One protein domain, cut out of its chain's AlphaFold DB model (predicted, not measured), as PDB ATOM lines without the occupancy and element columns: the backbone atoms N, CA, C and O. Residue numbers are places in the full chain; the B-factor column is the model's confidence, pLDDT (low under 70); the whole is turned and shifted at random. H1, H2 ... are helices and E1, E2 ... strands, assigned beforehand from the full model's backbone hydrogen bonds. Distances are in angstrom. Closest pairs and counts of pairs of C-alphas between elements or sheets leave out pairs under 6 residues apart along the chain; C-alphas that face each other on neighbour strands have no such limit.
ATOM      1  N   ARG A 176      40.002   6.859  57.100       85.94
ATOM      2  CA  ARG A 176      40.701   7.921  56.367       85.94
ATOM      3  C   ARG A 176      42.084   7.432  55.965       85.94
ATOM      4  O   ARG A 176      42.754   6.767  56.751       85.94
ATOM      5  N   LEU A 177      42.511   7.751  54.751       90.00
ATOM      6  CA  LEU A 177      43.821   7.387  54.225       90.00
ATOM      7  C   LEU A 177      44.693   8.643  54.156       90.00
ATOM      8  O   LEU A 177      44.458   9.540  53.345       90.00
ATOM      9  N   LEU A 178      45.702   8.716  55.022       90.50
ATOM     10  CA  LEU A 178      46.735   9.740  54.946       90.50
ATOM     11  C   LEU A 178      47.803   9.272  53.950       90.50
ATOM     12  O   LEU A 178      48.491   8.279  54.189       90.50
ATOM     13  N   ILE A 179      47.938   9.995  52.838       93.44
ATOM     14  CA  ILE A 179      48.929   9.735  51.790       93.44
ATOM     15  C   ILE A 179      49.995  10.820  51.841       93.44
ATOM     16  O   ILE A 179      49.720  12.007  51.648       93.44
ATOM     17  N   LYS A 180      51.238  10.405  52.064       93.31
ATOM     18  CA  LYS A 180      52.419  11.257  52.061       93.31
ATOM     19  C   LYS A 180      53.232  11.012  50.793       93.31
ATOM     20  O   LYS A 180      53.901   9.988  50.654       93.31
ATOM     21  N   VAL A 181      53.229  11.981  49.881       95.56
ATOM     22  CA  VAL A 181      54.053  11.942  48.666       95.56
ATOM     23  C   VAL A 181      55.434  12.505  49.000       95.56
ATOM     24  O   VAL A 181      55.612  13.712  49.172       95.56
ATOM     25  N   ILE A 182      56.421  11.616  49.133       93.69
ATOM     26  CA  ILE A 182      57.750  11.955  49.657       93.69
ATOM     27  C   ILE A 182      58.616  12.554  48.547       93.69
ATOM     28  O   ILE A 182      58.980  13.730  48.601       93.69
ATOM     29  N   LYS A 183      58.937  11.756  47.524       96.06
ATOM     30  CA  LYS A 183      59.868  12.115  46.442       96.06
ATOM     31  C   LYS A 183      59.626  11.272  45.193       96.06
ATOM     32  O   LYS A 183      59.091  10.173  45.301       96.06
ATOM     33  N   ALA A 184      60.124  11.724  44.049       96.62
ATOM     34  CA  ALA A 184      60.392  10.860  42.902       96.62
ATOM     35  C   ALA A 184      61.875  10.911  42.518       96.62
ATOM     36  O   ALA A 184      62.590  11.846  42.886       96.62
ATOM     37  N   GLN A 185      62.349   9.900  41.792       94.31
ATOM     38  CA  GLN A 185      63.732   9.805  41.326       94.31
ATOM     39  C   GLN A 185      63.801   9.312  39.882       94.31
ATOM     40  O   GLN A 185      63.057   8.410  39.508       94.31
ATOM     41  N   GLY A 186      64.716   9.869  39.084       92.75
ATOM     42  CA  GLY A 186      64.961   9.431  37.703       92.75
ATOM     43  C   GLY A 186      63.826   9.722  36.709       92.75
ATOM     44  O   GLY A 186      63.629   8.936  35.784       92.75
ATOM     45  N   LEU A 187      63.077  10.814  36.897       92.44
ATOM     46  CA  LEU A 187      61.978  11.203  36.005       92.44
ATOM     47  C   LEU A 187      62.464  11.682  34.628       92.44
ATOM     48  O   LEU A 187      63.485  12.363  34.520       92.44
ATOM     49  N   GLY A 188      61.659  11.417  33.595       84.75
ATOM     50  CA  GLY A 188      61.765  12.062  32.280       84.75
ATOM     51  C   GLY A 188      62.617  11.351  31.225       84.75
ATOM     52  O   GLY A 188      62.720  11.871  30.121       84.75
ATOM     53  N   ALA A 189      63.200  10.185  31.510       83.56
ATOM     54  CA  ALA A 189      63.908   9.326  30.552       83.56
ATOM     55  C   ALA A 189      64.869  10.093  29.604       83.56
ATOM     56  O   ALA A 189      65.663  10.926  30.037       83.56
ATOM     57  N   SER A 190      64.785   9.830  28.296       77.12
ATOM     58  CA  SER A 190      65.440  10.592  27.218       77.12
ATOM     59  C   SER A 190      64.693  11.879  26.823       77.12
ATOM     60  O   SER A 190      65.098  12.579  25.899       77.12
ATOM     61  N   GLN A 191      63.579  12.171  27.494       77.62
ATOM     62  CA  GLN A 191      62.563  13.167  27.146       77.62
ATOM     63  C   GLN A 191      62.608  14.446  27.999       77.62
ATOM     64  O   GLN A 191      61.872  15.392  27.700       77.62
ATOM     65  N   GLY A 192      63.448  14.471  29.037       83.19
ATOM     66  CA  GLY A 192      63.558  15.563  30.003       83.19
ATOM     67  C   GLY A 192      62.374  15.656  30.974       83.19
ATOM     68  O   GLY A 192      61.280  15.157  30.714       83.19
ATOM     69  N   CYS A 193      62.614  16.311  32.109       87.31
ATOM     70  CA  CYS A 193      61.607  16.687  33.102       87.31
ATOM     71  C   CYS A 193      62.084  17.982  33.791       87.31
ATOM     72  O   CYS A 193      63.282  18.116  34.060       87.31
ATOM     73  N   SER A 194      61.195  18.956  34.003       87.75
ATOM     74  CA  SER A 194      61.562  20.365  34.208       87.75
ATOM     75  C   SER A 194      60.901  21.034  35.421       87.75
ATOM     76  O   SER A 194      61.595  21.676  36.207       87.75
ATOM     77  N   GLU A 195      59.600  20.855  35.625       93.75
ATOM     78  CA  GLU A 195      58.827  21.304  36.786       93.75
ATOM     79  C   GLU A 195      57.856  20.213  37.302       93.75
ATOM     80  O   GLU A 195      56.644  20.457  37.394       93.75
ATOM     81  N   PRO A 196      58.341  19.004  37.657       95.31
ATOM     82  CA  PRO A 196      57.477  17.892  38.032       95.31
ATOM     83  C   PRO A 196      56.585  18.149  39.245       95.31
ATOM     84  O   PRO A 196      56.994  18.737  40.255       95.31
ATOM     85  N   PHE A 197      55.376  17.603  39.167       96.12
ATOM     86  CA  PHE A 197      54.413  17.484  40.254       96.12
ATOM     87  C   PHE A 197      53.747  16.103  40.226       96.12
ATOM     88  O   PHE A 197      53.784  15.393  39.220       96.12
ATOM     89  N   CYS A 198      53.145  15.720  41.347       96.88
ATOM     90  CA  CYS A 198      52.387  14.486  41.488       96.88
ATOM     91  C   CYS A 198      50.928  14.820  41.808       96.88
ATOM     92  O   CYS A 198      50.629  15.740  42.577       96.88
ATOM     93  N   VAL A 199      50.035  14.072  41.181       96.12
ATOM     94  CA  VAL A 199      48.599  14.053  41.398       96.12
ATOM     95  C   VAL A 199      48.264  12.730  42.074       96.12
ATOM     96  O   VAL A 199      48.747  11.678  41.663       96.12
ATOM     97  N   VAL A 200      47.438  12.798  43.110       95.81
ATOM     98  CA  VAL A 200      46.942  11.635  43.846       95.81
ATOM     99  C   VAL A 200      45.428  11.607  43.677       95.81
ATOM    100  O   VAL A 200      44.766  12.582  44.041       95.81
ATOM    101  N   GLU A 201      44.893  10.532  43.107       92.12
ATOM    102  CA  GLU A 201      43.459  10.328  42.892       92.12
ATOM    103  C   GLU A 201      42.975   9.029  43.545       92.12
ATOM    104  O   GLU A 201      43.702   8.041  43.618       92.12
ATOM    105  N   VAL A 202      41.743   9.075  44.044       89.38
ATOM    106  CA  VAL A 202      41.007   7.987  44.690       89.38
ATOM    107  C   VAL A 202      39.645   7.892  44.003       89.38
ATOM    108  O   VAL A 202      39.047   8.928  43.701       89.38
ATOM    109  N   ASP A 203      39.190   6.669  43.739       83.81
ATOM    110  CA  ASP A 203      38.065   6.322  42.862       83.81
ATOM    111  C   ASP A 203      36.675   6.560  43.480       83.81
ATOM    112  O   ASP A 203      35.898   7.348  42.936       83.81
ATOM    113  N   ASP A 204      36.365   5.947  44.628       79.44
ATOM    114  CA  ASP A 204      35.154   6.230  45.409       79.44
ATOM    115  C   ASP A 204      35.471   6.392  46.906       79.44
ATOM    116  O   ASP A 204      36.128   5.524  47.478       79.44
ATOM    117  N   PRO A 205      35.018   7.469  47.578       81.81
ATOM    118  CA  PRO A 205      34.363   8.646  47.010       81.81
ATOM    119  C   PRO A 205      35.369   9.483  46.195       81.81
ATOM    120  O   PRO A 205      36.408   9.859  46.737       81.81
ATOM    121  N   PRO A 206      35.068   9.886  44.944       80.88
ATOM    122  CA  PRO A 206      36.077  10.433  44.034       80.88
ATOM    123  C   PRO A 206      36.769  11.674  44.609       80.88
ATOM    124  O   PRO A 206      36.109  12.674  44.923       80.88
ATOM    125  N   GLN A 207      38.089  11.621  44.782       87.38
ATOM    126  CA  GLN A 207      38.904  12.681  45.390       87.38
ATOM    127  C   GLN A 207      40.246  12.792  44.655       87.38
ATOM    128  O   GLN A 207      40.945  11.801  44.495       87.38
ATOM    129  N   LYS A 208      40.643  14.010  44.254       88.75
ATOM    130  CA  LYS A 208      41.908  14.290  43.548       88.75
ATOM    131  C   LYS A 208      42.635  15.447  44.237       88.75
ATOM    132  O   LYS A 208      42.046  16.507  44.447       88.75
ATOM    133  N   ASN A 209      43.902  15.251  44.597       88.25
ATOM    134  CA  ASN A 209      44.770  16.250  45.233       88.25
ATOM    135  C   ASN A 209      46.117  16.357  44.486       88.25
ATOM    136  O   ASN A 209      46.498  15.446  43.756       88.25
ATOM    137  N   GLN A 210      46.855  17.462  44.663       91.62
ATOM    138  CA  GLN A 210      48.102  17.723  43.925       91.62
ATOM    139  C   GLN A 210      49.229  18.305  44.798       91.62
ATOM    140  O   GLN A 210      48.999  19.174  45.655       91.62
ATOM    141  N   THR A 211      50.466  17.871  44.534       93.00
ATOM    142  CA  THR A 211      51.694  18.469  45.078       93.00
ATOM    143  C   THR A 211      52.087  19.771  44.365       93.00
ATOM    144  O   THR A 211      51.598  20.122  43.286       93.00
ATOM    145  N   THR A 212      53.004  20.511  44.984       91.19
ATOM    146  CA  THR A 212      53.684  21.665  44.393       91.19
ATOM    147  C   THR A 212      54.659  21.245  43.283       91.19
ATOM    148  O   THR A 212      55.429  20.300  43.442       91.19
ATOM    149  N   SER A 213      54.676  21.973  42.162       92.69
ATOM    150  CA  SER A 213      55.670  21.774  41.094       92.69
ATOM    151  C   SER A 213      57.081  22.130  41.579       92.69
ATOM    152  O   SER A 213      57.290  23.200  42.157       92.69
ATOM    153  N   LYS A 214      58.062  21.254  41.339       91.25
ATOM    154  CA  LYS A 214      59.459  21.428  41.779       91.25
ATOM    155  C   LYS A 214      60.346  21.731  40.573       91.25
ATOM    156  O   LYS A 214      60.627  20.847  39.777       91.25
ATOM    157  N   LYS A 215      60.772  22.988  40.426       91.12
ATOM    158  CA  LYS A 215      61.530  23.456  39.252       91.12
ATOM    159  C   LYS A 215      62.961  22.901  39.203       91.12
ATOM    160  O   LYS A 215      63.625  22.810  40.232       91.12
ATOM    161  N   GLY A 216      63.451  22.626  37.996       86.25
ATOM    162  CA  GLY A 216      64.853  22.335  37.690       86.25
ATOM    163  C   GLY A 216      65.368  20.972  38.158       86.25
ATOM    164  O   GLY A 216      66.571  20.841  38.375       86.25
ATOM    165  N   THR A 217      64.504  19.969  38.361       89.94
ATOM    166  CA  THR A 217      64.927  18.662  38.894       89.94
ATOM    167  C   THR A 217      64.161  17.472  38.314       89.94
ATOM    168  O   THR A 217      62.937  17.469  38.261       89.94
ATOM    169  N   THR A 218      64.895  16.411  37.966       91.31
ATOM    170  CA  THR A 218      64.373  15.067  37.642       91.31
ATOM    171  C   THR A 218      64.217  14.172  38.882       91.31
ATOM    172  O   THR A 218      63.799  13.017  38.785       91.31
ATOM    173  N   ASN A 219      64.577  14.689  40.063       93.94
ATOM    174  CA  ASN A 219      64.512  14.015  41.361       93.94
ATOM    175  C   ASN A 219      63.802  14.927  42.388       93.94
ATOM    176  O   ASN A 219      64.449  15.463  43.294       93.94
ATOM    177  N   PRO A 220      62.499  15.215  42.212       95.12
ATOM    178  CA  PRO A 220      61.759  16.121  43.086       95.12
ATOM    179  C   PRO A 220      61.527  15.530  44.480       95.12
ATOM    180  O   PRO A 220      61.227  14.347  44.633       95.12
ATOM    181  N   VAL A 221      61.587  16.388  45.500       95.38
ATOM    182  CA  VAL A 221      61.198  16.075  46.883       95.38
ATOM    183  C   VAL A 221      60.039  16.990  47.271       95.38
ATOM    184  O   VAL A 221      60.170  18.219  47.231       95.38
ATOM    185  N   TRP A 222      58.899  16.396  47.617       94.75
ATOM    186  CA  TRP A 222      57.667  17.102  47.968       94.75
ATOM    187  C   TRP A 222      57.440  17.130  49.480       94.75
ATOM    188  O   TRP A 222      57.287  18.225  50.016       94.75
ATOM    189  N   GLU A 223      57.485  15.968  50.144       90.75
ATOM    190  CA  GLU A 223      57.128  15.777  51.567       90.75
ATOM    191  C   GLU A 223      55.706  16.296  51.903       90.75
ATOM    192  O   GLU A 223      55.424  16.759  53.011       90.75
ATOM    193  N   GLU A 224      54.788  16.234  50.931       86.31
ATOM    194  CA  GLU A 224      53.422  16.756  51.053       86.31
ATOM    195  C   GLU A 224      52.433  15.672  51.491       86.31
ATOM    196  O   GLU A 224      52.527  14.522  51.060       86.31
ATOM    197  N   HIS A 225      51.486  16.056  52.351       87.69
ATOM    198  CA  HIS A 225      50.534  15.151  52.992       87.69
ATOM    199  C   HIS A 225      49.102  15.494  52.562       87.69
ATOM    200  O   HIS A 225      48.662  16.647  52.653       87.69
ATOM    201  N   PHE A 226      48.370  14.476  52.133       87.62
ATOM    202  CA  PHE A 226      46.988  14.552  51.677       87.62
ATOM    203  C   PHE A 226      46.144  13.602  52.510       87.62
ATOM    204  O   PHE A 226      46.555  12.467  52.741       87.62
ATOM    205  N   LEU A 227      44.979  14.058  52.957       87.00
ATOM    206  CA  LEU A 227      44.042  13.220  53.693       87.00
ATOM    207  C   LEU A 227      42.825  12.944  52.815       87.00
ATOM    208  O   LEU A 227      42.167  13.876  52.348       87.00
ATOM    209  N   PHE A 228      42.585  11.659  52.585       86.88
ATOM    210  CA  PHE A 228      41.482  11.130  51.800       86.88
ATOM    211  C   PHE A 228      40.493  10.408  52.712       86.88
ATOM    212  O   PHE A 228      40.874   9.835  53.735       86.88
ATOM    213  N   ASP A 229      39.224  10.422  52.330       84.00
ATOM    214  CA  ASP A 229      38.151   9.702  53.011       84.00
ATOM    215  C   ASP A 229      37.865   8.446  52.194       84.00
ATOM    216  O   ASP A 229      37.600   8.559  51.001       84.00
ATOM    217  N   VAL A 230      37.955   7.261  52.802       84.56
ATOM    218  CA  VAL A 230      37.883   5.982  52.075       84.56
ATOM    219  C   VAL A 230      36.769   5.097  52.620       84.56
ATOM    220  O   VAL A 230      36.367   5.205  53.782       84.56
ATOM    221  N   ASN A 231      36.233   4.231  51.767       81.75
ATOM    222  CA  ASN A 231      35.099   3.368  52.066       81.75
ATOM    223  C   ASN A 231      35.319   1.957  51.482       81.75
ATOM    224  O   ASN A 231      36.379   1.645  50.949       81.75
ATOM    225  N   ASN A 232      34.310   1.088  51.579       79.19
ATOM    226  CA  ASN A 232      34.400  -0.297  51.095       79.19
ATOM    227  C   ASN A 232      34.244  -0.437  49.560       79.19
ATOM    228  O   ASN A 232      34.237  -1.558  49.062       79.19
ATOM    229  N   MET A 233      34.063   0.670  48.833       78.00
ATOM    230  CA  MET A 233      34.051   0.742  47.366       78.00
ATOM    231  C   MET A 233      35.377   1.282  46.809       78.00
ATOM    232  O   MET A 233      35.630   1.102  45.622       78.00
ATOM    233  N   THR A 234      36.218   1.915  47.642       85.00
ATOM    234  CA  THR A 234      37.547   2.388  47.247       85.00
ATOM    235  C   THR A 234      38.411   1.202  46.817       85.00
ATOM    236  O   THR A 234      38.759   0.373  47.660       85.00
ATOM    237  N   SER A 235      38.765   1.100  45.535       86.44
ATOM    238  CA  SER A 235      39.483  -0.066  44.997       86.44
ATOM    239  C   SER A 235      40.953   0.226  44.697       86.44
ATOM    240  O   SER A 235      41.827  -0.550  45.099       86.44
ATOM    241  N   GLU A 236      41.248   1.371  44.074       89.19
ATOM    242  CA  GLU A 236      42.596   1.748  43.638       89.19
ATOM    243  C   GLU A 236      42.934   3.215  43.950       89.19
ATOM    244  O   GLU A 236      42.106   4.121  43.845       89.19
ATOM    245  N   ILE A 237      44.199   3.452  44.304       94.12
ATOM    246  CA  ILE A 237      44.798   4.778  44.439       94.12
ATOM    247  C   ILE A 237      45.704   5.006  43.229       94.12
ATOM    248  O   ILE A 237      46.674   4.271  43.012       94.12
ATOM    249  N   LEU A 238      45.414   6.060  42.471       95.12
ATOM    250  CA  LEU A 238      46.138   6.460  41.271       95.12
ATOM    251  C   LEU A 238      47.152   7.561  41.603       95.12
ATOM    252  O   LEU A 238      46.831   8.574  42.228       95.12
ATOM    253  N   LEU A 239      48.396   7.364  41.168       96.94
ATOM    254  CA  LEU A 239      49.534   8.243  41.434       96.94
ATOM    255  C   LEU A 239      50.151   8.703  40.112       96.94
ATOM    256  O   LEU A 239      51.096   8.103  39.599       96.94
ATOM    257  N   GLU A 240      49.597   9.769  39.542       95.44
ATOM    258  CA  GLU A 240      50.038  10.315  38.259       95.44
ATOM    259  C   GLU A 240      51.162  11.336  38.482       95.44
ATOM    260  O   GLU A 240      51.022  12.290  39.254       95.44
ATOM    261  N   VAL A 241      52.288  11.178  37.791       95.44
ATOM    262  CA  VAL A 241      53.370  12.170  37.766       95.44
ATOM    263  C   VAL A 241      53.321  12.915  36.436       95.44
ATOM    264  O   VAL A 241      53.247  12.309  35.367       95.44
ATOM    265  N   TYR A 242      53.402  14.242  36.502       94.00
ATOM    266  CA  TYR A 242      53.382  15.133  35.344       94.00
ATOM    267  C   TYR A 242      54.542  16.121  35.400       94.00
ATOM    268  O   TYR A 242      54.919  16.586  36.474       94.00
ATOM    269  N   ASP A 243      55.061  16.490  34.232       92.88
ATOM    270  CA  ASP A 243      55.946  17.633  34.046       92.88
ATOM    271  C   ASP A 243      55.148  18.837  33.535       92.88
ATOM    272  O   ASP A 243      54.385  18.718  32.573       92.88
ATOM    273  N   LYS A 244      55.304  20.001  34.167       90.69
ATOM    274  CA  LYS A 244      54.588  21.217  33.768       90.69
ATOM    275  C   LYS A 244      55.394  21.984  32.721       90.69
ATOM    276  O   LYS A 244      56.409  22.591  33.053       90.69
ATOM    277  N   THR A 245      54.923  21.998  31.476       85.69
ATOM    278  CA  THR A 245      55.576  22.696  30.358       85.69
ATOM    279  C   THR A 245      54.839  23.995  30.004       85.69
ATOM    280  O   THR A 245      53.857  24.371  30.647       85.69
ATOM    281  N   THR A 246      55.313  24.717  28.984       79.44
ATOM    282  CA  THR A 246      54.608  25.883  28.414       79.44
ATOM    283  C   THR A 246      53.305  25.507  27.712       79.44
ATOM    284  O   THR A 246      52.383  26.319  27.664       79.44
ATOM    285  N   ASP A 247      53.229  24.279  27.200       77.25
ATOM    286  CA  ASP A 247      52.208  23.850  26.241       77.25
ATOM    287  C   ASP A 247      51.144  22.948  26.901       77.25
ATOM    288  O   ASP A 247      50.153  22.577  26.275       77.25
ATOM    289  N   GLY A 248      51.341  22.592  28.178       83.69
ATOM    290  CA  GLY A 248      50.420  21.787  28.976       83.69
ATOM    291  C   GLY A 248      51.111  21.043  30.124       83.69
ATOM    292  O   GLY A 248      52.193  21.413  30.580       83.69
ATOM    293  N   ASN A 249      50.481  19.961  30.581       88.69
ATOM    294  CA  ASN A 249      51.071  19.016  31.529       88.69
ATOM    295  C   ASN A 249      51.475  17.747  30.764       88.69
ATOM    296  O   ASN A 249      50.614  17.018  30.274       88.69
ATOM    297  N   LYS A 250      52.777  17.477  30.646       89.25
ATOM    298  CA  LYS A 250      53.326  16.289  29.978       89.25
ATOM    299  C   LYS A 250      53.308  15.115  30.957       89.25
ATOM    300  O   LYS A 250      53.923  15.195  32.017       89.25
ATOM    301  N   PHE A 251      52.612  14.030  30.629       91.31
ATOM    302  CA  PHE A 251      52.586  12.822  31.462       91.31
ATOM    303  C   PHE A 251      53.995  12.213  31.593       91.31
ATOM    304  O   PHE A 251      54.685  12.032  30.589       91.31
ATOM    305  N   MET A 252      54.424  11.927  32.826       90.94
ATOM    306  CA  MET A 252      55.744  11.365  33.159       90.94
ATOM    307  C   MET A 252      55.682   9.921  33.663       90.94
ATOM    308  O   MET A 252      56.716   9.257  33.658       90.94
ATOM    309  N   GLY A 253      54.514   9.437  34.094       91.88
ATOM    310  CA  GLY A 253      54.307   8.055  34.527       91.88
ATOM    311  C   GLY A 253      53.191   7.895  35.560       91.88
ATOM    312  O   GLY A 253      52.828   8.850  36.244       91.88
ATOM    313  N   LEU A 254      52.666   6.675  35.673       93.75
ATOM    314  CA  LEU A 254      51.610   6.279  36.608       93.75
ATOM    315  C   LEU A 254      52.143   5.259  37.623       93.75
ATOM    316  O   LEU A 254      52.877   4.341  37.257       93.75
ATOM    317  N   GLY A 255      51.739   5.402  38.883       94.12
ATOM    318  CA  GLY A 255      51.705   4.327  39.874       94.12
ATOM    319  C   GLY A 255      50.260   3.983  40.243       94.12
ATOM    320  O   GLY A 255      49.402   4.863  40.232       94.12
ATOM    321  N   ILE A 256      49.999   2.720  40.580       93.31
ATOM    322  CA  ILE A 256      48.699   2.229  41.063       93.31
ATOM    323  C   ILE A 256      48.956   1.428  42.343       93.31
ATOM    324  O   ILE A 256      49.941   0.688  42.403       93.31
ATOM    325  N   VAL A 257      48.101   1.584  43.353       92.69
ATOM    326  CA  VAL A 257      48.131   0.818  44.613       92.69
ATOM    327  C   VAL A 257      46.709   0.377  44.946       92.69
ATOM    328  O   VAL A 257      45.806   1.211  44.913       92.69
ATOM    329  N   SER A 258      46.487  -0.900  45.266       90.62
ATOM    330  CA  SER A 258      45.148  -1.388  45.622       90.62
ATOM    331  C   SER A 258      44.822  -1.159  47.099       90.62
ATOM    332  O   SER A 258      45.701  -1.164  47.968       90.62
ATOM    333  N   MET A 259      43.535  -1.003  47.407       88.06
ATOM    334  CA  MET A 259      43.066  -0.891  48.790       88.06
ATOM    335  C   MET A 259      43.262  -2.197  49.586       88.06
ATOM    336  O   MET A 259      43.484  -2.156  50.797       88.06
ATOM    337  N   ASP A 260      43.266  -3.358  48.924       85.50
ATOM    338  CA  ASP A 260      43.526  -4.664  49.555       85.50
ATOM    339  C   ASP A 260      44.936  -4.752  50.176       85.50
ATOM    340  O   ASP A 260      45.123  -5.326  51.253       85.50
ATOM    341  N   GLU A 261      45.944  -4.142  49.541       85.06
ATOM    342  CA  GLU A 261      47.306  -4.091  50.089       85.06
ATOM    343  C   GLU A 261      47.372  -3.178  51.328       85.06
ATOM    344  O   GLU A 261      47.946  -3.538  52.360       85.06
ATOM    345  N   LEU A 262      46.717  -2.015  51.248       85.19
ATOM    346  CA  LEU A 262      46.685  -0.990  52.298       85.19
ATOM    347  C   LEU A 262      45.855  -1.400  53.523       85.19
ATOM    348  O   LEU A 262      46.191  -1.035  54.647       85.19
ATOM    349  N   THR A 263      44.791  -2.179  53.327       80.50
ATOM    350  CA  THR A 263      43.998  -2.754  54.426       80.50
ATOM    351  C   THR A 263      44.700  -3.937  55.093       80.50
ATOM    352  O   THR A 263      44.509  -4.153  56.289       80.50
ATOM    353  N   THR A 264      45.564  -4.656  54.368       79.12
ATOM    354  CA  THR A 264      46.424  -5.705  54.941       79.12
ATOM    355  C   THR A 264      47.544  -5.115  55.807       79.12
ATOM    356  O   THR A 264      47.839  -5.652  56.876       79.12
ATOM    357  N   THR A 265      48.154  -3.999  55.382       74.75
ATOM    358  CA  THR A 265      49.234  -3.320  56.123       74.75
ATOM    359  C   THR A 265      48.888  -1.840  56.355       74.75
ATOM    360  O   THR A 265      49.239  -0.994  55.531       74.75
ATOM    361  N   PRO A 266      48.254  -1.480  57.493       74.31
ATOM    362  CA  PRO A 266      47.662  -0.151  57.705       74.31
ATOM    363  C   PRO A 266      48.668   1.004  57.853       74.31
ATOM    364  O   PRO A 266      48.260   2.154  57.988       74.31
ATOM    365  N   SER A 267      49.975   0.734  57.837       85.88
ATOM    366  CA  SER A 267      51.024   1.752  57.747       85.88
ATOM    367  C   SER A 267      52.189   1.202  56.932       85.88
ATOM    368  O   SER A 267      52.858   0.266  57.375       85.88
ATOM    369  N   GLN A 268      52.425   1.745  55.735       87.31
ATOM    370  CA  GLN A 268      53.486   1.260  54.850       87.31
ATOM    371  C   GLN A 268      54.095   2.342  53.955       87.31
ATOM    372  O   GLN A 268      53.416   3.254  53.486       87.31
ATOM    373  N   ARG A 269      55.395   2.208  53.668       92.25
ATOM    374  CA  ARG A 269      56.117   3.022  52.682       92.25
ATOM    375  C   ARG A 269      56.489   2.165  51.480       92.25
ATOM    376  O   ARG A 269      57.221   1.191  51.625       92.25
ATOM    377  N   GLN A 270      56.051   2.581  50.299       92.00
ATOM    378  CA  GLN A 270      56.330   1.920  49.029       92.00
ATOM    379  C   GLN A 270      57.309   2.731  48.168       92.00
ATOM    380  O   GLN A 270      57.420   3.957  48.278       92.00
ATOM    381  N   ILE A 271      58.006   2.028  47.274       95.00
ATOM    382  CA  ILE A 271      58.795   2.604  46.182       95.00
ATOM    383  C   ILE A 271      58.223   2.027  44.888       95.00
ATOM    384  O   ILE A 271      58.496   0.883  44.534       95.00
ATOM    385  N   ILE A 272      57.389   2.814  44.218       95.00
ATOM    386  CA  ILE A 272      56.596   2.399  43.063       95.00
ATOM    387  C   ILE A 272      57.369   2.758  41.794       95.00
ATOM    388  O   ILE A 272      57.688   3.927  41.571       95.00
ATOM    389  N   SER A 273      57.680   1.769  40.958       95.31
ATOM    390  CA  SER A 273      58.217   2.006  39.612       95.31
ATOM    391  C   SER A 273      57.120   2.565  38.714       95.31
ATOM    392  O   SER A 273      56.061   1.952  38.588       95.31
ATOM    393  N   LEU A 274      57.368   3.721  38.096       94.50
ATOM    394  CA  LEU A 274      56.382   4.381  37.244       94.50
ATOM    395  C   LEU A 274      56.201   3.636  35.916       94.50
ATOM    396  O   LEU A 274      57.170   3.159  35.324       94.50
ATOM    397  N   GLN A 275      54.958   3.572  35.441       91.25
ATOM    398  CA  GLN A 275      54.554   2.859  34.226       91.25
ATOM    399  C   GLN A 275      53.942   3.811  33.187       91.25
ATOM    400  O   GLN A 275      53.410   4.871  33.530       91.25
ATOM    401  N   SER A 276      54.017   3.440  31.908       84.44
ATOM    402  CA  SER A 276      53.254   4.077  30.828       84.44
ATOM    403  C   SER A 276      51.800   3.597  30.835       84.44
ATOM    404  O   SER A 276      51.509   2.467  31.226       84.44
ATOM    405  N   THR A 277      50.867   4.445  30.398       74.06
ATOM    406  CA  THR A 277      49.470   4.029  30.198       74.06
ATOM    407  C   THR A 277      49.279   3.467  28.785       74.06
ATOM    408  O   THR A 277      49.972   3.905  27.865       74.06
ATOM    409  N   PRO A 278      48.292   2.581  28.542       62.91
ATOM    410  CA  PRO A 278      47.988   2.077  27.193       62.91
ATOM    411  C   PRO A 278      47.610   3.159  26.162       62.91
ATOM    412  O   PRO A 278      47.561   2.886  24.967       62.91
ATOM    413  N   VAL A 279      47.322   4.382  26.621       57.84
ATOM    414  CA  VAL A 279      46.985   5.559  25.799       57.84
ATOM    415  C   VAL A 279      48.233   6.389  25.447       57.84
ATOM    416  O   VAL A 279      48.207   7.190  24.511       57.84
ATOM    417  N   HIS A 280      49.340   6.213  26.174       62.88
ATOM    418  CA  HIS A 280      50.569   6.989  26.022       62.88
ATOM    419  C   HIS A 280      51.798   6.075  25.956       62.88
ATOM    420  O   HIS A 280      52.461   5.830  26.963       62.88
ATOM    421  N   ASP A 281      52.153   5.667  24.734       62.22
ATOM    422  CA  ASP A 281      53.386   4.938  24.382       62.22
ATOM    423  C   ASP A 281      54.641   5.843  24.463       62.22
ATOM    424  O   ASP A 281      55.433   5.990  23.536       62.22
ATOM    425  N   SER A 282      54.762   6.571  25.574       67.62
ATOM    426  CA  SER A 282      55.879   7.461  25.888       67.62
ATOM    427  C   SER A 282      56.879   6.744  26.796       67.62
ATOM    428  O   SER A 282      56.455   6.026  27.704       67.62
ATOM    429  N   PRO A 283      58.198   6.957  26.623       76.75
ATOM    430  CA  PRO A 283      59.209   6.350  27.481       76.75
ATOM    431  C   PRO A 283      59.141   6.949  28.893       76.75
ATOM    432  O   PRO A 283      59.713   8.004  29.172       76.75
ATOM    433  N   VAL A 284      58.423   6.263  29.779       88.12
ATOM    434  CA  VAL A 284      58.351   6.549  31.215       88.12
ATOM    435  C   VAL A 284      59.618   6.046  31.910       88.12
ATOM    436  O   VAL A 284      60.171   5.006  31.551       88.12
ATOM    437  N   SER A 285      60.083   6.775  32.925       90.19
ATOM    438  CA  SER A 285      61.154   6.311  33.806       90.19
ATOM    439  C   SER A 285      61.014   6.861  35.219       90.19
ATOM    440  O   SER A 285      60.463   7.941  35.436       90.19
ATOM    441  N   GLY A 286      61.619   6.142  36.160       93.12
ATOM    442  CA  GLY A 286      61.796   6.589  37.532       93.12
ATOM    443  C   GLY A 286      60.915   5.865  38.542       93.12
ATOM    444  O   GLY A 286      60.099   5.006  38.206       93.12
ATOM    445  N   THR A 287      61.119   6.212  39.808       96.44
ATOM    446  CA  THR A 287      60.394   5.645  40.947       96.44
ATOM    447  C   THR A 287      59.788   6.747  41.804       96.44
ATOM    448  O   THR A 287      60.422   7.775  42.055       96.44
ATOM    449  N   LEU A 288      58.565   6.528  42.278       97.62
ATOM    450  CA  LEU A 288      57.858   7.388  43.219       97.62
ATOM    451  C   LEU A 288      57.900   6.745  44.611       97.62
ATOM    452  O   LEU A 288      57.553   5.580  44.779       97.62
ATOM    453  N   THR A 289      58.351   7.486  45.623       96.88
ATOM    454  CA  THR A 289      58.321   7.049  47.026       96.88
ATOM    455  C   THR A 289      57.116   7.674  47.719       96.88
ATOM    456  O   THR A 289      57.030   8.903  47.817       96.88
ATOM    457  N   VAL A 290      56.214   6.831  48.219       96.56
ATOM    458  CA  VAL A 290      54.968   7.230  48.892       96.56
ATOM    459  C   VAL A 290      54.849   6.473  50.209       96.56
ATOM    460  O   VAL A 290      55.323   5.345  50.334       96.56
ATOM    461  N   GLU A 291      54.247   7.106  51.206       93.19
ATOM    462  CA  GLU A 291      53.959   6.510  52.507       93.19
ATOM    463  C   GLU A 291      52.476   6.682  52.825       93.19
ATOM    464  O   GLU A 291      51.907   7.754  52.616       93.19
ATOM    465  N   PHE A 292      51.855   5.599  53.271       93.19
ATOM    466  CA  PHE A 292      50.420   5.455  53.454       93.19
ATOM    467  C   PHE A 292      50.127   5.088  54.904       93.19
ATOM    468  O   PHE A 292      50.830   4.259  55.485       93.19
ATOM    469  N   LEU A 293      49.072   5.675  55.462       88.69
ATOM    470  CA  LEU A 293      48.628   5.421  56.825       88.69
ATOM    471  C   LEU A 293      47.097   5.400  56.880       88.69
ATOM    472  O   LEU A 293      46.445   6.416  56.631       88.69
ATOM    473  N   MET A 294      46.535   4.235  57.195       84.88
ATOM    474  CA  MET A 294      45.115   4.059  57.482       84.88
ATOM    475  C   MET A 294      44.810   4.592  58.882       84.88
ATOM    476  O   MET A 294      45.512   4.296  59.849       84.88
ATOM    477  N   ILE A 295      43.742   5.375  58.983       81.44
ATOM    478  CA  ILE A 295      43.267   5.994  60.213       81.44
ATOM    479  C   ILE A 295      41.832   5.526  60.436       81.44
ATOM    480  O   ILE A 295      40.948   5.802  59.623       81.44
ATOM    481  N   GLU A 296      41.602   4.817  61.536       68.62
ATOM    482  CA  GLU A 296      40.280   4.335  61.934       68.62
ATOM    483  C   GLU A 296      39.776   5.156  63.125       68.62
ATOM    484  O   GLU A 296      40.233   4.985  64.252       68.62
ATOM    485  N   GLY A 297      38.843   6.078  62.868       55.38
ATOM    486  CA  GLY A 297      38.304   6.993  63.878       55.38
ATOM    487  C   GLY A 297      38.601   8.464  63.578       55.38
ATOM    488  O   GLY A 297      38.862   8.844  62.438       55.38
ATOM    489  N   ALA A 298      38.502   9.310  64.606       48.34
ATOM    490  CA  ALA A 298      38.622  10.765  64.470       48.34
ATOM    491  C   ALA A 298      40.065  11.297  64.600       48.34
ATOM    492  O   ALA A 298      40.325  12.440  64.225       48.34
ATOM    493  N   ASP A 299      40.986  10.489  65.128       47.72
ATOM    494  CA  ASP A 299      42.298  10.942  65.592       47.72
ATOM    495  C   ASP A 299      43.409  10.715  64.556       47.72
ATOM    496  O   ASP A 299      43.756   9.587  64.210       47.72
ATOM    497  N   LEU A 300      44.018  11.810  64.090       51.56
ATOM    498  CA  LEU A 300      45.219  11.786  63.249       51.56
ATOM    499  C   LEU A 300      46.445  11.307  64.059       51.56
ATOM    500  O   LEU A 300      46.780  11.949  65.059       51.56
ATOM    501  N   PRO A 301      47.168  10.251  63.630       44.44
ATOM    502  CA  PRO A 301      48.359   9.782  64.335       44.44
ATOM    503  C   PRO A 301      49.482  10.829  64.392       44.44
ATOM    504  O   PRO A 301      49.829  11.462  63.388       44.44
ATOM    505  N   VAL A 302      50.093  10.984  65.572       48.97
ATOM    506  CA  VAL A 302      51.151  11.975  65.841       48.97
ATOM    507  C   VAL A 302      52.470  11.540  65.192       48.97
ATOM    508  O   VAL A 302      53.326  10.908  65.807       48.97
ATOM    509  N   THR A 303      52.632  11.879  63.914       40.69
ATOM    510  CA  THR A 303      53.758  11.429  63.076       40.69
ATOM    511  C   THR A 303      54.976  12.362  63.204       40.69
ATOM    512  O   THR A 303      55.403  13.004  62.246       40.69
ATOM    513  N   GLY A 304      55.553  12.414  64.410       47.25
ATOM    514  CA  GLY A 304      56.845  13.052  64.713       47.25
ATOM    515  C   GLY A 304      56.817  14.550  65.063       47.25
ATOM    516  O   GLY A 304      55.839  15.256  64.837       47.25
ATOM    517  N   ASP A 305      57.937  15.047  65.600       44.62
ATOM    518  CA  ASP A 305      58.070  16.372  66.246       44.62
ATOM    519  C   ASP A 305      58.010  17.596  65.306       44.62
ATOM    520  O   ASP A 305      58.300  18.721  65.721       44.62
ATOM    521  N   LYS A 306      57.704  17.411  64.015       49.28
ATOM    522  CA  LYS A 306      57.754  18.481  63.006       49.28
ATOM    523  C   LYS A 306      56.355  18.808  62.489       49.28
ATOM    524  O   LYS A 306      55.689  17.908  61.984       49.28
ATOM    525  N   PRO A 307      55.923  20.080  62.544       51.78
ATOM    526  CA  PRO A 307      54.590  20.440  62.100       51.78
ATOM    527  C   PRO A 307      54.461  20.310  60.581       51.78
ATOM    528  O   PRO A 307      55.300  20.821  59.832       51.78
ATOM    529  N   PHE A 308      53.403  19.644  60.119       57.50
ATOM    530  CA  PHE A 308      53.155  19.400  58.695       57.50
ATOM    531  C   PHE A 308      51.794  19.937  58.249       57.50
ATOM    532  O   PHE A 308      50.865  20.092  59.039       57.50
ATOM    533  N   LYS A 309      51.681  20.271  56.959       64.69
ATOM    534  CA  LYS A 309      50.439  20.774  56.360       64.69
ATOM    535  C   LYS A 309      49.692  19.620  55.700       64.69
ATOM    536  O   LYS A 309      50.189  19.055  54.729       64.69
ATOM    537  N   VAL A 310      48.507  19.311  56.215       64.31
ATOM    538  CA  VAL A 310      47.555  18.379  55.602       64.31
ATOM    539  C   VAL A 310      46.617  19.166  54.698       64.31
ATOM    540  O   VAL A 310      45.981  20.125  55.143       64.31
ATOM    541  N   LYS A 311      46.524  18.756  53.433       65.69
ATOM    542  CA  LYS A 311      45.484  19.213  52.503       65.69
ATOM    543  C   LYS A 311      44.302  18.238  52.553       65.69
ATOM    544  O   LYS A 311      44.491  17.033  52.404       65.69
ATOM    545  N   GLU A 312      43.106  18.780  52.745       63.41
ATOM    546  CA  GLU A 312      41.826  18.072  52.846       63.41
ATOM    547  C   GLU A 312      40.841  18.741  51.876       63.41
ATOM    548  O   GLU A 312      40.644  19.956  51.933       63.41
ATOM    549  N   THR A 313      40.233  17.986  50.958       52.75
ATOM    550  CA  THR A 313      39.330  18.549  49.936       52.75
ATOM    551  C   THR A 313      37.876  18.292  50.323       52.75
ATOM    552  O   THR A 313      37.314  17.229  50.066       52.75
ATOM    553  N   LEU A 314      37.272  19.293  50.969       52.28
ATOM    554  CA  LEU A 314      35.916  19.232  51.507       52.28
ATOM    555  C   LEU A 314      34.874  19.521  50.422       52.28
ATOM    556  O   LEU A 314      34.981  20.501  49.681       52.28
ATOM    557  N   ARG A 315      33.819  18.702  50.387       47.28
ATOM    558  CA  ARG A 315      32.592  18.962  49.628       47.28
ATOM    559  C   ARG A 315      31.588  19.693  50.516       47.28
ATOM    560  O   ARG A 315      31.177  19.160  51.542       47.28
ATOM    561  N   SER A 316      31.151  20.876  50.101       43.75
ATOM    562  CA  SER A 316      29.981  21.555  50.668       43.75
ATOM    563  C   SER A 316      28.993  21.928  49.560       43.75
ATOM    564  O   SER A 316      29.311  21.851  48.374       43.75
ATOM    565  N   VAL A 317      27.767  22.299  49.929       40.03
ATOM    566  CA  VAL A 317      26.755  22.794  48.986       40.03
ATOM    567  C   VAL A 317      26.435  24.236  49.358       40.03
ATOM    568  O   VAL A 317      26.189  24.544  50.524       40.03
ATOM    569  N   SER A 318      26.472  25.138  48.379       39.28
ATOM    570  CA  SER A 318      26.118  26.539  48.583       39.28
ATOM    571  C   SER A 318      24.625  26.688  48.928       39.28
ATOM    572  O   SER A 318      23.808  25.858  48.521       39.28
ATOM    573  N   PRO A 319      24.205  27.807  49.548       35.97
ATOM    574  CA  PRO A 319      22.783  28.143  49.684       35.97
ATOM    575  C   PRO A 319      22.026  28.294  48.346       35.97
ATOM    576  O   PRO A 319      20.806  28.418  48.353       35.97
ATOM    577  N   SER A 320      22.731  28.298  47.207       47.25
ATOM    578  CA  SER A 320      22.171  28.286  45.847       47.25
ATOM    579  C   SER A 320      22.181  26.899  45.180       47.25
ATOM    580  O   SER A 320      21.902  26.800  43.988       47.25
ATOM    581  N   GLY A 321      22.500  25.829  45.919       39.47
ATOM    582  CA  GLY A 321      22.483  24.447  45.425       39.47
ATOM    583  C   GLY A 321      23.689  24.039  44.570       39.47
ATOM    584  O   GLY A 321      23.670  22.969  43.969       39.47
ATOM    585  N   GLN A 322      24.739  24.861  44.497       39.72
ATOM    586  CA  GLN A 322      25.970  24.525  43.774       39.72
ATOM    587  C   GLN A 322      26.921  23.740  44.680       39.72
ATOM    588  O   GLN A 322      27.147  24.129  45.824       39.72
ATOM    589  N   MET A 323      27.519  22.661  44.170       39.69
ATOM    590  CA  MET A 323      28.594  21.968  44.883       39.69
ATOM    591  C   MET A 323      29.859  22.829  44.893       39.69
ATOM    592  O   MET A 323      30.356  23.235  43.844       39.69
ATOM    593  N   LEU A 324      30.385  23.088  46.088       42.88
ATOM    594  CA  LEU A 324      31.623  23.816  46.326       42.88
ATOM    595  C   LEU A 324      32.697  22.831  46.799       42.88
ATOM    596  O   LEU A 324      32.586  22.233  47.869       42.88
ATOM    597  N   MET A 325      33.756  22.693  46.005       43.69
ATOM    598  CA  MET A 325      34.976  21.988  46.399       43.69
ATOM    599  C   MET A 325      35.886  22.988  47.117       43.69
ATOM    600  O   MET A 325      36.372  23.932  46.499       43.69
ATOM    601  N   THR A 326      36.092  22.808  48.421       48.34
ATOM    602  CA  THR A 326      36.900  23.713  49.253       48.34
ATOM    603  C   THR A 326      38.094  22.959  49.831       48.34
ATOM    604  O   THR A 326      37.938  22.141  50.735       48.34
ATOM    605  N   THR A 327      39.304  23.235  49.337       48.09
ATOM    606  CA  THR A 327      40.528  22.642  49.895       48.09
ATOM    607  C   THR A 327      40.913  23.348  51.196       48.09
ATOM    608  O   THR A 327      41.483  24.441  51.187       48.09
ATOM    609  N   ARG A 328      40.625  22.709  52.330       64.38
ATOM    610  CA  ARG A 328      41.124  23.102  53.649       64.38
ATOM    611  C   ARG A 328      42.596  22.705  53.749       64.38
ATOM    612  O   ARG A 328      42.980  21.596  53.386       64.38
ATOM    613  N   THR A 329      43.430  23.608  54.256       57.75
ATOM    614  CA  THR A 329      44.803  23.278  54.659       57.75
ATOM    615  C   THR A 329      44.899  23.406  56.171       57.75
ATOM    616  O   THR A 329      44.745  24.500  56.706       57.75
ATOM    617  N   THR A 330      45.150  22.292  56.850       61.47
ATOM    618  CA  THR A 330      45.271  22.223  58.310       61.47
ATOM    619  C   THR A 330      46.743  22.047  58.677       61.47
ATOM    620  O   THR A 330      47.425  21.191  58.114       61.47
ATOM    621  N   ILE A 331      47.250  22.863  59.603       56.25
ATOM    622  CA  ILE A 331      48.612  22.720  60.133       56.25
ATOM    623  C   ILE A 331      48.547  21.796  61.350       56.25
ATOM    624  O   ILE A 331      47.918  22.133  62.352       56.25
ATOM    625  N   VAL A 332      49.180  20.630  61.252       54.75
ATOM    626  CA  VAL A 332      49.262  19.651  62.336       54.75
ATOM    627  C   VAL A 332      50.504  19.949  63.164       54.75
ATOM    628  O   VAL A 332      51.606  19.548  62.800       54.75
ATOM    629  N   ASN A 333      50.327  20.656  64.279       48.84
ATOM    630  CA  ASN A 333      51.324  20.702  65.350       48.84
ATOM    631  C   ASN A 333      51.089  19.486  66.265       48.84
ATOM    632  O   ASN A 333      49.942  19.103  66.482       48.84
ATOM    633  N   GLY A 334      52.154  18.860  66.774       46.56
ATOM    634  CA  GLY A 334      52.119  17.511  67.363       46.56
ATOM    635  C   GLY A 334      51.424  17.354  68.724       46.56
ATOM    636  O   GLY A 334      52.087  16.985  69.683       46.56
TER     637      GLY A 334
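Overview. This is residues 176 to 334 of the 627 residues of the protein "C2 domain-containing protein" of Cimex lectularius (UniProt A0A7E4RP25). What shape do these atoms make? They make a twisted sandwich of two sheets partly face to face, with E7, E8, E1 and E4 in one wall and E3, E2, E5 and E6 in the other. The hairpin E9 and E10 extends the first wall beyond E4, its turn at residues 318 to 322 reaching away from the body, while the short helix H1 lies over E8. What are the parts in order? The 159 printed residues hold ten named strands and one named helix, E1 E2 E3 E4 E5 E6 H1 E7 E8 E9 E10, mostly strand; one sheet runs E7 E8 E1 E4 E9 E10, mixed, the other E3 E2 E5 E6, antiparallel. How large is it? It is compact, with a radius of gyration of the C-alphas of 16.3 A and spans of 46 by 40 by 31 A.

Arrangement. What neighbours the first strand? E1, residues 176 to 185, is antiparallel to E8, residues 287 to 296, with N 178 and O 293 2.9 A apart, and to E4, residues 221 to 230, with N 177 and O 228 2.8 A apart. E7, residues 267 to 273, forms a hairpin with E8, N 270 to O 290 being 2.9 A. E9, residues 308 to 317, is parallel to E4, N 227 to O 311 being 3.1 A, and forms a hairpin with E10, residues 323 to 332, N 312 to O 328 being 2.9 A. What makes the other sheet? E2, residues 196 to 202, forms a hairpin with E3, residues 207 to 210, N 200 to O 209 being 2.9 A. E5, residues 236 to 244, is antiparallel to E2, N 199 to O 240 being 2.8 A, and forms a hairpin with E6, residues 249 to 258, N 239 to O 255 being 2.9 A. How do the sheets face? In this sandwich, two sheets face to face, the parts that face each other are 9.2 A centre to centre, and the strands of the one sheet stand at 40 degrees to those of the other. Where is the helix? H1, residues 259 to 264, is on the larger sheet and over E8, the closest C-alphas being those of Leu 262 and Met 294, 7.4 A. It only grazes the smaller sheet, and every O i to N i+4 pair in it is within hydrogen-bond range.

Along the chain. Where does E1 run? It runs 27.6 A from C-alpha 176 at (40.701, 7.921, 56.367). How long are other strands? E8 spans 29.1 A, E9 28.3 A and E4 25.9 A, while E6 bends by 64 degrees at residue 252. Where does E10 end? It ends, after 27.2 A, at C-alpha 332, (49.262, 19.651, 62.336).

Size, cuts and confidence. Which C-alphas are farthest apart? Those of Ser 190 and Pro 319, at 51.3 A. Is anything cut or long? The printed part has no cut, and the long links are E7 to E8 and E8 to E9. Where is confidence low? Residues 278 to 282 and 296 to 334 of the model have pLDDT under 70.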